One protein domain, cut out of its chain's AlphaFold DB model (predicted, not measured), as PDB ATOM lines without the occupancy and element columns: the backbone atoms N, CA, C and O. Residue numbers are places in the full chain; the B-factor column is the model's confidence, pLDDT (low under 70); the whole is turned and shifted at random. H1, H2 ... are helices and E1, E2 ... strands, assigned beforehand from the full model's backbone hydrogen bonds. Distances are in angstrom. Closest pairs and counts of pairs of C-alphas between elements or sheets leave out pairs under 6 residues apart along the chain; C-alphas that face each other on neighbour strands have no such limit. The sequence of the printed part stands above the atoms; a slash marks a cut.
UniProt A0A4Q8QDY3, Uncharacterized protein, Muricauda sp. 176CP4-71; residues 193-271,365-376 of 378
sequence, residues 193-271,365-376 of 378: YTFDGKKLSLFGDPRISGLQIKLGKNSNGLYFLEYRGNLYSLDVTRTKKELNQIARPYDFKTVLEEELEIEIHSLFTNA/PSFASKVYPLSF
ATOM      1  N   TYR A 193      44.940 -32.082  25.186       93.38
ATOM      2  CA  TYR A 193      44.431 -33.417  25.489       93.38
ATOM      3  C   TYR A 193      42.939 -33.569  25.173       93.38
ATOM      4  O   TYR A 193      42.191 -32.590  25.129       93.38
ATOM      5  N   THR A 194      42.507 -34.817  25.011       95.19
ATOM      6  CA  THR A 194      41.109 -35.252  25.168       95.19
ATOM      7  C   THR A 194      41.057 -36.407  26.157       95.19
ATOM      8  O   THR A 194      41.963 -37.240  26.172       95.19
ATOM      9  N   PHE A 195      40.013 -36.466  26.983       96.62
ATOM     10  CA  PHE A 195      39.875 -37.478  28.030       96.62
ATOM     11  C   PHE A 195      38.408 -37.869  28.205       96.62
ATOM     12  O   PHE A 195      37.581 -37.020  28.525       96.62
ATOM     13  N   ASP A 196      38.060 -39.139  28.004       94.56
ATOM     14  CA  ASP A 196      36.667 -39.612  28.103       94.56
ATOM     15  C   ASP A 196      36.318 -40.276  29.450       94.56
ATOM     16  O   ASP A 196      35.189 -40.730  29.643       94.56
ATOM     17  N   GLY A 197      37.273 -40.312  30.388       91.62
ATOM     18  CA  GLY A 197      37.173 -41.038  31.657       91.62
ATOM     19  C   GLY A 197      37.794 -42.441  31.639       91.62
ATOM     20  O   GLY A 197      37.858 -43.068  32.693       91.62
ATOM     21  N   LYS A 198      38.253 -42.934  30.478       92.69
ATOM     22  CA  LYS A 198      38.967 -44.215  30.305       92.69
ATOM     23  C   LYS A 198      40.236 -44.094  29.462       92.69
ATOM     24  O   LYS A 198      41.221 -44.768  29.751       92.69
ATOM     25  N   LYS A 199      40.209 -43.243  28.437       95.69
ATOM     26  CA  LYS A 199      41.308 -42.984  27.511       95.69
ATOM     27  C   LYS A 199      41.720 -41.516  27.553       95.69
ATOM     28  O   LYS A 199      40.878 -40.628  27.415       95.69
ATOM     29  N   LEU A 200      43.019 -41.274  27.722       95.19
ATOM     30  CA  LEU A 200      43.679 -39.974  27.648       95.19
ATOM     31  C   LEU A 200      44.516 -39.903  26.364       95.19
ATOM     32  O   LEU A 200      45.570 -40.529  26.268       95.19
ATOM     33  N   SER A 201      44.071 -39.104  25.400       93.00
ATOM     34  CA  SER A 201      44.831 -38.826  24.178       93.00
ATOM     35  C   SER A 201      45.563 -37.490  24.320       93.00
ATOM     36  O   SER A 201      44.933 -36.460  24.563       93.00
ATOM     37  N   LEU A 202      46.890 -37.507  24.180       90.50
ATOM     38  CA  LEU A 202      47.791 -36.360  24.332       90.50
ATOM     39  C   LEU A 202      48.320 -35.890  22.972       90.50
ATOM     40  O   LEU A 202      48.720 -36.700  22.134       90.50
ATOM     41  N   PHE A 203      48.370 -34.573  22.771       86.75
ATOM     42  CA  PHE A 203      48.794 -33.926  21.529       86.75
ATOM     43  C   PHE A 203      49.824 -32.817  21.806       86.75
ATOM     44  O   PHE A 203      49.690 -32.062  22.769       86.75
ATOM     45  N   GLY A 204      50.802 -32.653  20.909       75.62
ATOM     46  CA  GLY A 204      51.707 -31.494  20.868       75.62
ATOM     47  C   GLY A 204      53.185 -31.848  21.030       75.62
ATOM     48  O   GLY A 204      53.964 -31.643  20.103       75.62
ATOM     49  N   ASP A 205      53.575 -32.435  22.169       77.06
ATOM     50  CA  ASP A 205      54.947 -32.918  22.395       77.06
ATOM     51  C   ASP A 205      55.027 -34.452  22.272       77.06
ATOM     52  O   ASP A 205      54.910 -35.158  23.272       77.06
ATOM     53  N   PRO A 206      55.283 -35.024  21.083       69.06
ATOM     54  CA  PRO A 206      55.455 -36.468  20.939       69.06
ATOM     55  C   PRO A 206      56.733 -36.989  21.619       69.06
ATOM     56  O   PRO A 206      56.964 -38.194  21.629       69.06
ATOM     57  N   ARG A 207      57.581 -36.143  22.227       73.81
ATOM     58  CA  ARG A 207      58.681 -36.618  23.084       73.81
ATOM     59  C   ARG A 207      58.188 -37.142  24.437       73.81
ATOM     60  O   ARG A 207      58.992 -37.754  25.135       73.81
ATOM     61  N   ILE A 208      56.914 -36.931  24.806       77.56
ATOM     62  CA  ILE A 208      56.307 -37.569  25.985       77.56
ATOM     63  C   ILE A 208      56.576 -39.080  25.919       77.56
ATOM     64  O   ILE A 208      56.292 -39.730  24.911       77.56
ATOM     65  N   SER A 209      57.120 -39.644  26.995       73.62
ATOM     66  CA  SER A 209      57.221 -41.092  27.209       73.62
ATOM     67  C   SER A 209      56.228 -41.524  28.286       73.62
ATOM     68  O   SER A 209      55.955 -40.756  29.206       73.62
ATOM     69  N   GLY A 210      55.744 -42.769  28.235       72.19
ATOM     70  CA  GLY A 210      54.943 -43.344  29.323       72.19
ATOM     71  C   GLY A 210      55.672 -43.328  30.672       72.19
ATOM     72  O   GLY A 210      55.043 -43.111  31.698       72.19
ATOM     73  N   LEU A 211      57.008 -43.422  30.661       70.50
ATOM     74  CA  LEU A 211      57.857 -43.298  31.856       70.50
ATOM     75  C   LEU A 211      57.879 -41.880  32.461       70.50
ATOM     76  O   LEU A 211      58.339 -41.695  33.581       70.50
ATOM     77  N   GLN A 212      57.416 -40.868  31.720       81.69
ATOM     78  CA  GLN A 212      57.344 -39.472  32.169       81.69
ATOM     79  C   GLN A 212      55.946 -39.083  32.669       81.69
ATOM     80  O   GLN A 212      55.742 -37.913  32.994       81.69
ATOM     81  N   ILE A 213      54.998 -40.028  32.687       88.06
ATOM     82  CA  ILE A 213      53.593 -39.817  33.038       88.06
ATOM     83  C   ILE A 213      53.237 -40.596  34.308       88.06
ATOM     84  O   ILE A 213      53.480 -41.799  34.385       88.06
ATOM     85  N   LYS A 214      52.548 -39.939  35.247       90.19
ATOM     86  CA  LYS A 214      51.693 -40.620  36.237       90.19
ATOM     87  C   LYS A 214      50.280 -40.052  36.173       90.19
ATOM     88  O   LYS A 214      50.110 -38.856  35.934       90.19
ATOM     89  N   LEU A 215      49.270 -40.890  36.401       93.75
ATOM     90  CA  LEU A 215      47.874 -40.458  36.470       93.75
ATOM     91  C   LEU A 215      47.401 -40.455  37.923       93.75
ATOM     92  O   LEU A 215      47.529 -41.448  38.636       93.75
ATOM     93  N   GLY A 216      46.879 -39.317  38.368       92.56
ATOM     94  CA  GLY A 216      46.385 -39.103  39.723       92.56
ATOM     95  C   GLY A 216      44.872 -38.993  39.768       92.56
ATOM     96  O   GLY A 216      44.256 -38.509  38.821       92.56
ATOM     97  N   LYS A 217      44.277 -39.392  40.891       94.06
ATOM     98  CA  LYS A 217      42.848 -39.212  41.165       94.06
ATOM     99  C   LYS A 217      42.645 -38.814  42.618       94.06
ATOM    100  O   LYS A 217      43.117 -39.512  43.514       94.06
ATOM    101  N   ASN A 218      42.004 -37.674  42.865       92.38
ATOM    102  CA  ASN A 218      41.795 -37.192  44.235       92.38
ATOM    103  C   ASN A 218      40.542 -37.807  44.888       92.38
ATOM    104  O   ASN A 218      39.744 -38.482  44.237       92.38
ATOM    105  N   SER A 219      40.340 -37.523  46.178       88.88
ATOM    106  CA  SER A 219      39.158 -37.937  46.958       88.88
ATOM    107  C   SER A 219      37.813 -37.533  46.342       88.88
ATOM    108  O   SER A 219      36.794 -38.147  46.638       88.88
ATOM    109  N   ASN A 220      37.808 -36.509  45.487       90.31
ATOM    110  CA  ASN A 220      36.613 -35.961  44.849       90.31
ATOM    111  C   ASN A 220      36.384 -36.576  43.451       90.31
ATOM    112  O   ASN A 220      35.509 -36.123  42.718       90.31
ATOM    113  N   GLY A 221      37.186 -37.576  43.062       89.75
ATOM    114  CA  GLY A 221      37.103 -38.268  41.775       89.75
ATOM    115  C   GLY A 221      37.672 -37.496  40.582       89.75
ATOM    116  O   GLY A 221      37.540 -37.970  39.454       89.75
ATOM    117  N   LEU A 222      38.301 -36.335  40.801       93.06
ATOM    118  CA  LEU A 222      38.936 -35.549  39.739       93.06
ATOM    119  C   LEU A 222      40.273 -36.176  39.339       93.06
ATOM    120  O   LEU A 222      41.024 -36.625  40.209       93.06
ATOM    121  N   TYR A 223      40.573 -36.161  38.040       95.00
ATOM    122  CA  TYR A 223      41.793 -36.731  37.477       95.00
ATOM    123  C   TYR A 223      42.877 -35.676  37.254       95.00
ATOM    124  O   TYR A 223      42.605 -34.505  36.984       95.00
ATOM    125  N   PHE A 224      44.125 -36.125  37.327       94.94
ATOM    126  CA  PHE A 224      45.314 -35.303  37.175       94.94
ATOM    127  C   PHE A 224      46.387 -36.047  36.381       94.94
ATOM    128  O   PHE A 224      46.480 -37.273  36.431       94.94
ATOM    129  N   LEU A 225      47.223 -35.286  35.686       94.56
ATOM    130  CA  LEU A 225      48.401 -35.765  34.976       94.56
ATOM    131  C   LEU A 225      49.646 -35.192  35.653       94.56
ATOM    132  O   LEU A 225      49.783 -33.974  35.728       94.56
ATOM    133  N   GLU A 226      50.567 -36.039  36.102       91.25
ATOM    134  CA  GLU A 226      51.953 -35.627  36.324       91.25
ATOM    135  C   GLU A 226      52.720 -35.779  35.011       91.25
ATOM    136  O   GLU A 226      52.721 -36.860  34.420       91.25
ATOM    137  N   TYR A 227      53.397 -34.719  34.569       88.00
ATOM    138  CA  TYR A 227      54.341 -34.771  33.457       88.00
ATOM    139  C   TYR A 227      55.565 -33.889  33.730       88.00
ATOM    140  O   TYR A 227      55.453 -32.691  34.000       88.00
ATOM    141  N   ARG A 228      56.760 -34.497  33.675       82.94
ATOM    142  CA  ARG A 228      58.057 -33.859  34.005       82.94
ATOM    143  C   ARG A 228      58.057 -33.125  35.367       82.94
ATOM    144  O   ARG A 228      58.632 -32.047  35.482       82.94
ATOM    145  N   GLY A 229      57.392 -33.689  36.380       84.19
ATOM    146  CA  GLY A 229      57.270 -33.110  37.728       84.19
ATOM    147  C   GLY A 229      56.247 -31.971  37.868       84.19
ATOM    148  O   GLY A 229      56.059 -31.453  38.969       84.19
ATOM    149  N   ASN A 230      55.550 -31.596  36.792       89.69
ATOM    150  CA  ASN A 230      54.443 -30.641  36.828       89.69
ATOM    151  C   ASN A 230      53.109 -31.396  36.870       89.69
ATOM    152  O   ASN A 230      52.944 -32.390  36.163       89.69
ATOM    153  N   LEU A 231      52.157 -30.912  37.670       93.19
ATOM    154  CA  LEU A 231      50.808 -31.472  37.763       93.19
ATOM    155  C   LEU A 231      49.826 -30.662  36.905       93.19
ATOM    156  O   LEU A 231      49.866 -29.433  36.926       93.19
ATOM    157  N   TYR A 232      48.910 -31.333  36.212       93.69
ATOM    158  CA  TYR A 232      47.875 -30.731  35.368       93.69
ATOM    159  C   TYR A 232      46.501 -31.341  35.681       93.69
ATOM    160  O   TYR A 232      46.421 -32.536  35.966       93.69
ATOM    161  N   SER A 233      45.412 -30.567  35.622       93.38
ATOM    162  CA  SER A 233      44.044 -31.104  35.783       93.38
ATOM    163  C   SER A 233      43.500 -31.712  34.490       93.38
ATOM    164  O   SER A 233      43.577 -31.085  33.431       93.38
ATOM    165  N   LEU A 234      42.872 -32.885  34.597       95.25
ATOM    166  CA  LEU A 234      42.180 -33.563  33.501       95.25
ATOM    167  C   LEU A 234      40.660 -33.503  33.708       95.25
ATOM    168  O   LEU A 234      40.087 -34.261  34.493       95.25
ATOM    169  N   ASP A 235      40.001 -32.622  32.959       94.31
ATOM    170  CA  ASP A 235      38.547 -32.630  32.815       94.31
ATOM    171  C   ASP A 235      38.127 -33.743  31.849       94.31
ATOM    172  O   ASP A 235      38.791 -33.973  30.836       94.31
ATOM    173  N   VAL A 236      36.964 -34.361  32.065       94.56
ATOM    174  CA  VAL A 236      36.350 -35.193  31.021       94.56
ATOM    175  C   VAL A 236      35.919 -34.287  29.859       94.56
ATOM    176  O   VAL A 236      35.071 -33.408  30.017       94.56
ATOM    177  N   THR A 237      36.526 -34.472  28.687       94.81
ATOM    178  CA  THR A 237      36.304 -33.667  27.481       94.81
ATOM    179  C   THR A 237      36.494 -34.479  26.197       94.81
ATOM    180  O   THR A 237      37.481 -35.195  26.022       94.81
ATOM    181  N   ARG A 238      35.558 -34.313  25.252       91.81
ATOM    182  CA  ARG A 238      35.656 -34.844  23.877       91.81
ATOM    183  C   ARG A 238      36.270 -33.847  22.887       91.81
ATOM    184  O   ARG A 238      36.595 -34.226  21.769       91.81
ATOM    185  N   THR A 239      36.419 -32.581  23.277       92.56
ATOM    186  CA  THR A 239      37.119 -31.546  22.505       92.56
ATOM    187  C   THR A 239      38.506 -31.311  23.092       92.56
ATOM    188  O   THR A 239      38.685 -31.414  24.309       92.56
ATOM    189  N   LYS A 240      39.493 -31.003  22.237       90.75
ATOM    190  CA  LYS A 240      40.864 -30.715  22.682       90.75
ATOM    191  C   LYS A 240      40.862 -29.540  23.668       90.75
ATOM    192  O   LYS A 240      40.398 -28.457  23.317       90.75
ATOM    193  N   LYS A 241      41.396 -29.757  24.871       92.38
ATOM    194  CA  LYS A 241      41.691 -28.721  25.878       92.38
ATOM    195  C   LYS A 241      43.197 -28.580  26.062       92.38
ATOM    196  O   LYS A 241      43.925 -29.549  25.876       92.38
ATOM    197  N   GLU A 242      43.657 -27.403  26.463       91.31
ATOM    198  CA  GLU A 242      45.036 -27.185  26.920       91.31
ATOM    199  C   GLU A 242      45.256 -27.788  28.318       91.31
ATOM    200  O   GLU A 242      44.349 -27.796  29.156       91.31
ATOM    201  N   LEU A 243      46.460 -28.311  28.576       90.00
ATOM    202  CA  LEU A 243      46.844 -28.794  29.905       90.00
ATOM    203  C   LEU A 243      47.146 -27.613  30.842       90.00
ATOM    204  O   LEU A 243      48.234 -27.041  30.814       90.00
ATOM    205  N   ASN A 244      46.195 -27.288  31.717       88.94
ATOM    206  CA  ASN A 244      46.358 -26.248  32.736       88.94
ATOM    207  C   ASN A 244      47.191 -26.764  33.919       88.94
ATOM    208  O   ASN A 244      46.793 -27.720  34.589       88.94
ATOM    209  N   GLN A 245      48.341 -26.134  34.176       90.56
ATOM    210  CA  GLN A 245      49.240 -26.512  35.270       90.56
ATOM    211  C   GLN A 245      48.707 -26.057  36.636       90.56
ATOM    212  O   GLN A 245      48.260 -24.924  36.808       90.56
ATOM    213  N   ILE A 246      48.844 -26.924  37.637       91.06
ATOM    214  CA  ILE A 246      48.542 -26.648  39.041       91.06
ATOM    215  C   ILE A 246      49.853 -26.400  39.790       91.06
ATOM    216  O   ILE A 246      50.635 -27.317  40.037       91.06
ATOM    217  N   ALA A 247      50.072 -25.154  40.205       86.12
ATOM    218  CA  ALA A 247      51.175 -24.768  41.081       86.12
ATOM    219  C   ALA A 247      50.811 -24.999  42.564       86.12
ATOM    220  O   ALA A 247      50.603 -24.052  43.321       86.12
ATOM    221  N   ARG A 248      50.684 -26.267  42.974       84.75
ATOM    222  CA  ARG A 248      50.499 -26.683  44.378       84.75
ATOM    223  C   ARG A 248      51.343 -27.927  44.676       84.75
ATOM    224  O   ARG A 248      51.516 -28.734  43.763       84.75
ATOM    225  N   PRO A 249      51.835 -28.119  45.914       86.50
ATOM    226  CA  PRO A 249      52.410 -29.396  46.330       86.50
ATOM    227  C   PRO A 249      51.379 -30.522  46.198       86.50
ATOM    228  O   PRO A 249      50.186 -30.296  46.396       86.50
ATOM    229  N   TYR A 250      51.834 -31.729  45.882       89.00
ATOM    230  CA  TYR A 250      50.997 -32.916  45.740       89.00
ATOM    231  C   TYR A 250      51.772 -34.161  46.180       89.00
ATOM    232  O   TYR A 250      53.000 -34.185  46.113       89.00
ATOM    233  N   ASP A 251      51.046 -35.186  46.616       87.50
ATOM    234  CA  ASP A 251      51.579 -36.490  47.005       87.50
ATOM    235  C   ASP A 251      50.768 -37.621  46.356       87.50
ATOM    236  O   ASP A 251      49.542 -37.531  46.220       87.50
ATOM    237  N   PHE A 252      51.473 -38.679  45.958       86.12
ATOM    238  CA  PHE A 252      50.968 -39.831  45.218       86.12
ATOM    239  C   PHE A 252      51.066 -41.091  46.082       86.12
ATOM    240  O   PHE A 252      52.156 -41.583  46.371       86.12
ATOM    241  N   LYS A 253      49.913 -41.640  46.469       85.19
ATOM    242  CA  LYS A 253      49.829 -42.778  47.396       85.19
ATOM    243  C   LYS A 253      49.909 -44.124  46.671       85.19
ATOM    244  O   LYS A 253      50.036 -44.193  45.450       85.19
ATOM    245  N   THR A 254      49.816 -45.211  47.435       79.81
ATOM    246  CA  THR A 254      49.741 -46.590  46.923       79.81
ATOM    247  C   THR A 254      48.683 -46.730  45.829       79.81
ATOM    248  O   THR A 254      47.545 -46.314  46.026       79.81
ATOM    249  N   VAL A 255      49.078 -47.321  44.701       79.94
ATOM    250  CA  VAL A 255      48.310 -47.404  43.448       79.94
ATOM    251  C   VAL A 255      46.888 -47.970  43.613       79.94
ATOM    252  O   VAL A 255      46.654 -48.832  44.459       79.94
ATOM    253  N   LEU A 256      45.947 -47.496  42.791       78.25
ATOM    254  CA  LEU A 256      44.583 -48.029  42.706       78.25
ATOM    255  C   LEU A 256      44.520 -49.257  41.783       78.25
ATOM    256  O   LEU A 256      45.335 -49.416  40.874       78.25
ATOM    257  N   GLU A 257      43.472 -50.069  41.936       81.56
ATOM    258  CA  GLU A 257      43.047 -51.062  40.932       81.56
ATOM    259  C   GLU A 257      42.280 -50.388  39.774       81.56
ATOM    260  O   GLU A 257      41.183 -50.787  39.391       81.56
ATOM    261  N   GLU A 258      42.854 -49.315  39.233       89.06
ATOM    262  CA  GLU A 258      42.288 -48.522  38.147       89.06
ATOM    263  C   GLU A 258      43.388 -48.217  37.125       89.06
ATOM    264  O   GLU A 258      44.462 -47.727  37.478       89.06
ATOM    265  N   GLU A 259      43.127 -48.519  35.854       91.12
ATOM    266  CA  GLU A 259      44.055 -48.298  34.743       91.12
ATOM    267  C   GLU A 259      43.345 -47.531  33.621       91.12
ATOM    268  O   GLU A 259      42.166 -47.760  33.343       91.12
ATOM    269  N   LEU A 260      44.070 -46.612  32.986       93.00
ATOM    270  CA  LEU A 260      43.593 -45.778  31.883       93.00
ATOM    271  C   LEU A 260      44.471 -46.001  30.648       93.00
ATOM    272  O   LEU A 260      45.688 -46.164  30.759       93.00
ATOM    273  N   GLU A 261      43.864 -45.991  29.461       94.69
ATOM    274  CA  GLU A 261      44.597 -46.032  28.193       94.69
ATOM    275  C   GLU A 261      45.210 -44.653  27.915       94.69
ATOM    276  O   GLU A 261      44.505 -43.645  27.924       94.69
ATOM    277  N   ILE A 262      46.509 -44.594  27.627       92.06
ATOM    278  CA  ILE A 262      47.181 -43.385  27.153       92.06
ATOM    279  C   ILE A 262      47.551 -43.548  25.683       92.06
ATOM    280  O   ILE A 262      48.200 -44.516  25.288       92.06
ATOM    281  N   GLU A 263      47.185 -42.556  24.880       90.94
ATOM    282  CA  GLU A 263      47.563 -42.415  23.478       90.94
ATOM    283  C   GLU A 263      48.386 -41.135  23.307       90.94
ATOM    284  O   GLU A 263      47.994 -40.065  23.770       90.94
ATOM    285  N   ILE A 264      49.547 -41.232  22.656       86.94
ATOM    286  CA  ILE A 264      50.429 -40.086  22.400       86.94
ATOM    287  C   ILE A 264      50.468 -39.867  20.895       86.94
ATOM    288  O   ILE A 264      51.085 -40.637  20.157       86.94
ATOM    289  N   HIS A 265      49.796 -38.816  20.441       83.88
ATOM    290  CA  HIS A 265      49.680 -38.511  19.024       83.88
ATOM    291  C   HIS A 265      50.986 -37.956  18.444       83.88
ATOM    292  O   HIS A 265      51.638 -37.086  19.025       83.88
ATOM    293  N   SER A 266      51.337 -38.439  17.252       77.00
ATOM    294  CA  SER A 266      52.500 -37.989  16.484       77.00
ATOM    295  C   SER A 266      52.312 -36.573  15.921       77.00
ATOM    296  O   SER A 266      51.190 -36.050  15.834       77.00
ATOM    297  N   LEU A 267      53.425 -35.969  15.479       77.56
ATOM    298  CA  LEU A 267      53.470 -34.635  14.859       77.56
ATOM    299  C   LEU A 267      52.442 -34.430  13.734       77.56
ATOM    300  O   LEU A 267      51.940 -33.318  13.558       77.56
ATOM    301  N   PHE A 268      52.088 -35.495  13.008       79.25
ATOM    302  CA  PHE A 268      51.132 -35.456  11.898       79.25
ATOM    303  C   PHE A 268      49.756 -34.906  12.287       79.25
ATOM    304  O   PHE A 268      49.073 -34.318  11.456       79.25
ATOM    305  N   THR A 269      49.383 -34.994  13.563       75.94
ATOM    306  CA  THR A 269      48.090 -34.505  14.068       75.94
ATOM    307  C   THR A 269      47.975 -32.974  14.085       75.94
ATOM    308  O   THR A 269      46.868 -32.444  14.185       75.94
ATOM    309  N   ASN A 270      49.104 -32.266  13.975       75.38
ATOM    310  CA  ASN A 270      49.180 -30.808  13.836       75.38
ATOM    311  C   ASN A 270      49.784 -30.386  12.476       75.38
ATOM    312  O   ASN A 270      50.074 -29.205  12.270       75.38
ATOM    313  N   ALA A 271      49.998 -31.334  11.555       85.38
ATOM    314  CA  ALA A 271      50.557 -31.060  10.238       85.38
ATOM    315  C   ALA A 271      49.563 -30.330   9.327       85.38
ATOM    316  O   ALA A 271      48.345 -30.461   9.459       85.38
ATOM    317  N   PRO A 365      51.960 -47.149  19.670       82.81
ATOM    318  CA  PRO A 365      50.806 -47.823  20.245       82.81
ATOM    319  C   PRO A 365      50.361 -47.088  21.513       82.81
ATOM    320  O   PRO A 365      51.186 -46.495  22.218       82.81
ATOM    321  N   SER A 366      49.069 -47.159  21.826       88.69
ATOM    322  CA  SER A 366      48.592 -46.791  23.153       88.69
ATOM    323  C   SER A 366      49.071 -47.794  24.207       88.69
ATOM    324  O   SER A 366      49.443 -48.931  23.902       88.69
ATOM    325  N   PHE A 367      49.111 -47.353  25.462       88.88
ATOM    326  CA  PHE A 367      49.588 -48.143  26.595       88.88
ATOM    327  C   PHE A 367      48.726 -47.884  27.829       88.88
ATOM    328  O   PHE A 367      48.224 -46.778  28.022       88.88
ATOM    329  N   ALA A 368      48.553 -48.898  28.676       91.00
ATOM    330  CA  ALA A 368      47.887 -48.724  29.962       91.00
ATOM    331  C   ALA A 368      48.805 -47.983  30.948       91.00
ATOM    332  O   ALA A 368      50.013 -48.228  30.996       91.00
ATOM    333  N   SER A 369      48.225 -47.101  31.758       90.19
ATOM    334  CA  SER A 369      48.885 -46.472  32.902       90.19
ATOM    335  C   SER A 369      47.991 -46.582  34.131       90.19
ATOM    336  O   SER A 369      46.774 -46.409  34.041       90.19
ATOM    337  N   LYS A 370      48.591 -46.894  35.281       91.62
ATOM    338  CA  LYS A 370      47.856 -47.050  36.538       91.62
ATOM    339  C   LYS A 370      47.509 -45.694  37.135       91.62
ATOM    340  O   LYS A 370      48.294 -44.749  37.053       91.62
ATOM    341  N   VAL A 371      46.348 -45.623  37.772       91.94
ATOM    342  CA  VAL A 371      45.901 -44.444  38.509       91.94
ATOM    343  C   VAL A 371      46.329 -44.565  39.968       91.94
ATOM    344  O   VAL A 371      46.221 -45.619  40.593       91.94
ATOM    345  N   TYR A 372      46.820 -43.469  40.527       92.44
ATOM    346  CA  TYR A 372      47.308 -43.379  41.896       92.44
ATOM    347  C   TYR A 372      46.416 -42.413  42.699       92.44
ATOM    348  O   TYR A 372      45.982 -41.394  42.147       92.44
ATOM    349  N   PRO A 373      46.137 -42.666  43.990       92.25
ATOM    350  CA  PRO A 373      45.406 -41.716  44.817       92.25
ATOM    351  C   PRO A 373      46.267 -40.470  45.025       92.25
ATOM    352  O   PRO A 373      47.396 -40.564  45.513       92.25
ATOM    353  N   LEU A 374      45.730 -39.307  44.668       91.81
ATOM    354  CA  LEU A 374      46.407 -38.021  44.784       91.81
ATOM    355  C   LEU A 374      45.863 -37.242  45.985       91.81
ATOM    356  O   LEU A 374      44.652 -37.033  46.095       91.81
ATOM    357  N   SER A 375      46.751 -36.750  46.845       90.12
ATOM    358  CA  SER A 375      46.404 -35.752  47.861       90.12
ATOM    359  C   SER A 375      47.213 -34.477  47.696       90.12
ATOM    360  O   SER A 375      48.399 -34.516  47.389       90.12
ATOM    361  N   PHE A 376      46.567 -33.352  47.972       88.00
ATOM    362  CA  PHE A 376      47.230 -32.082  48.237       88.00
ATOM    363  C   PHE A 376      47.365 -31.961  49.765       88.00
ATOM    364  O   PHE A 376      46.399 -32.310  50.452       88.00
TER     365      PHE A 376
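What this domain is: This is residues 193 to 271 and 365 to 376 of the 378 residues of an uncharacterized protein of Muricauda sp. 176CP4-71 (UniProt A0A4Q8QDY3). One strongly twisted sheet of eight strands curls like part of a barrel and folds back on itself, with E5, E4 and E3 facing E7, E2, E1 and E6, and the long strand E8 as the hinge; it stays open between its edges E5 and E6. The small helix H1 lies beyond the end of E7, at one end of the longest axis, and the long link 243 to 258 runs round the outside from E6 to E7. The printed part has 91 residues, in the order E1 E2 E3 E4 E5 E6 E7 H1 E8, and is mostly strand. The mixed sheet runs E5 E4 E3 E8 E7 E2 E1 E6. The whole is compact, with a radius of gyration of the C-alphas of 12.6 A and spans of 38 by 27 by 24 A.

How they stand to each other: E8, residues 367 to 375, has staggered pairing: residues 367 to 370 pair with E7, residues 259 to 264, and 371 to 373 with E3, residues 213 to 217. E8 and E7 are antiparallel, with N 262 and O 367 2.8 A apart; E3 and E8 are parallel, with N 372 and O 215 at 2.9 A. E3, E4, residues 223 to 227, and E5, residues 230 to 234, form a meander, each strand the antiparallel neighbour of the one before; N 216 and O 224 are 2.8 A apart, N 232 and O 225 also 2.8 A. On the other leaf E7 is parallel to E2, residues 199 to 203, with N 200 and O 261 at 2.8 A. E2 and E1, residues 193 to 195, form an antiparallel hairpin, with N 201 and O 194 at 2.9 A. E1 is antiparallel to E6, residues 237 to 242, with N 193 and O 241 at 2.8 A. H1, residues 267 to 270, is not on the sheet; its closest C-alpha to E2 is that of Thr 269, 7.5 A from Phe 203. H1 is too short for an O i to N i+4 pair; its one O i to N i+3 pair is within hydrogen-bond range.

Where its parts are: E1 begins at C-alpha 193 (44.431, -33.417, 25.489). E8 spans 24.8 A, to C-alpha 375 (46.404, -35.752, 47.861). E7 measures 16.1 A, E3 13.5 A, E4 13.3 A, E2 13.2 A and E5 13.0 A.

The domain as a whole: The farthest C-alphas, of Thr 254 and Ala 271, are 39.8 A apart. Residues 272 to 364 are not printed; C-alphas 271 and 365 are 19.5 A apart across the cut. The link E6 to E7 is long. Mean pLDDT of the printed part is 88.0; residue 206 is under 70.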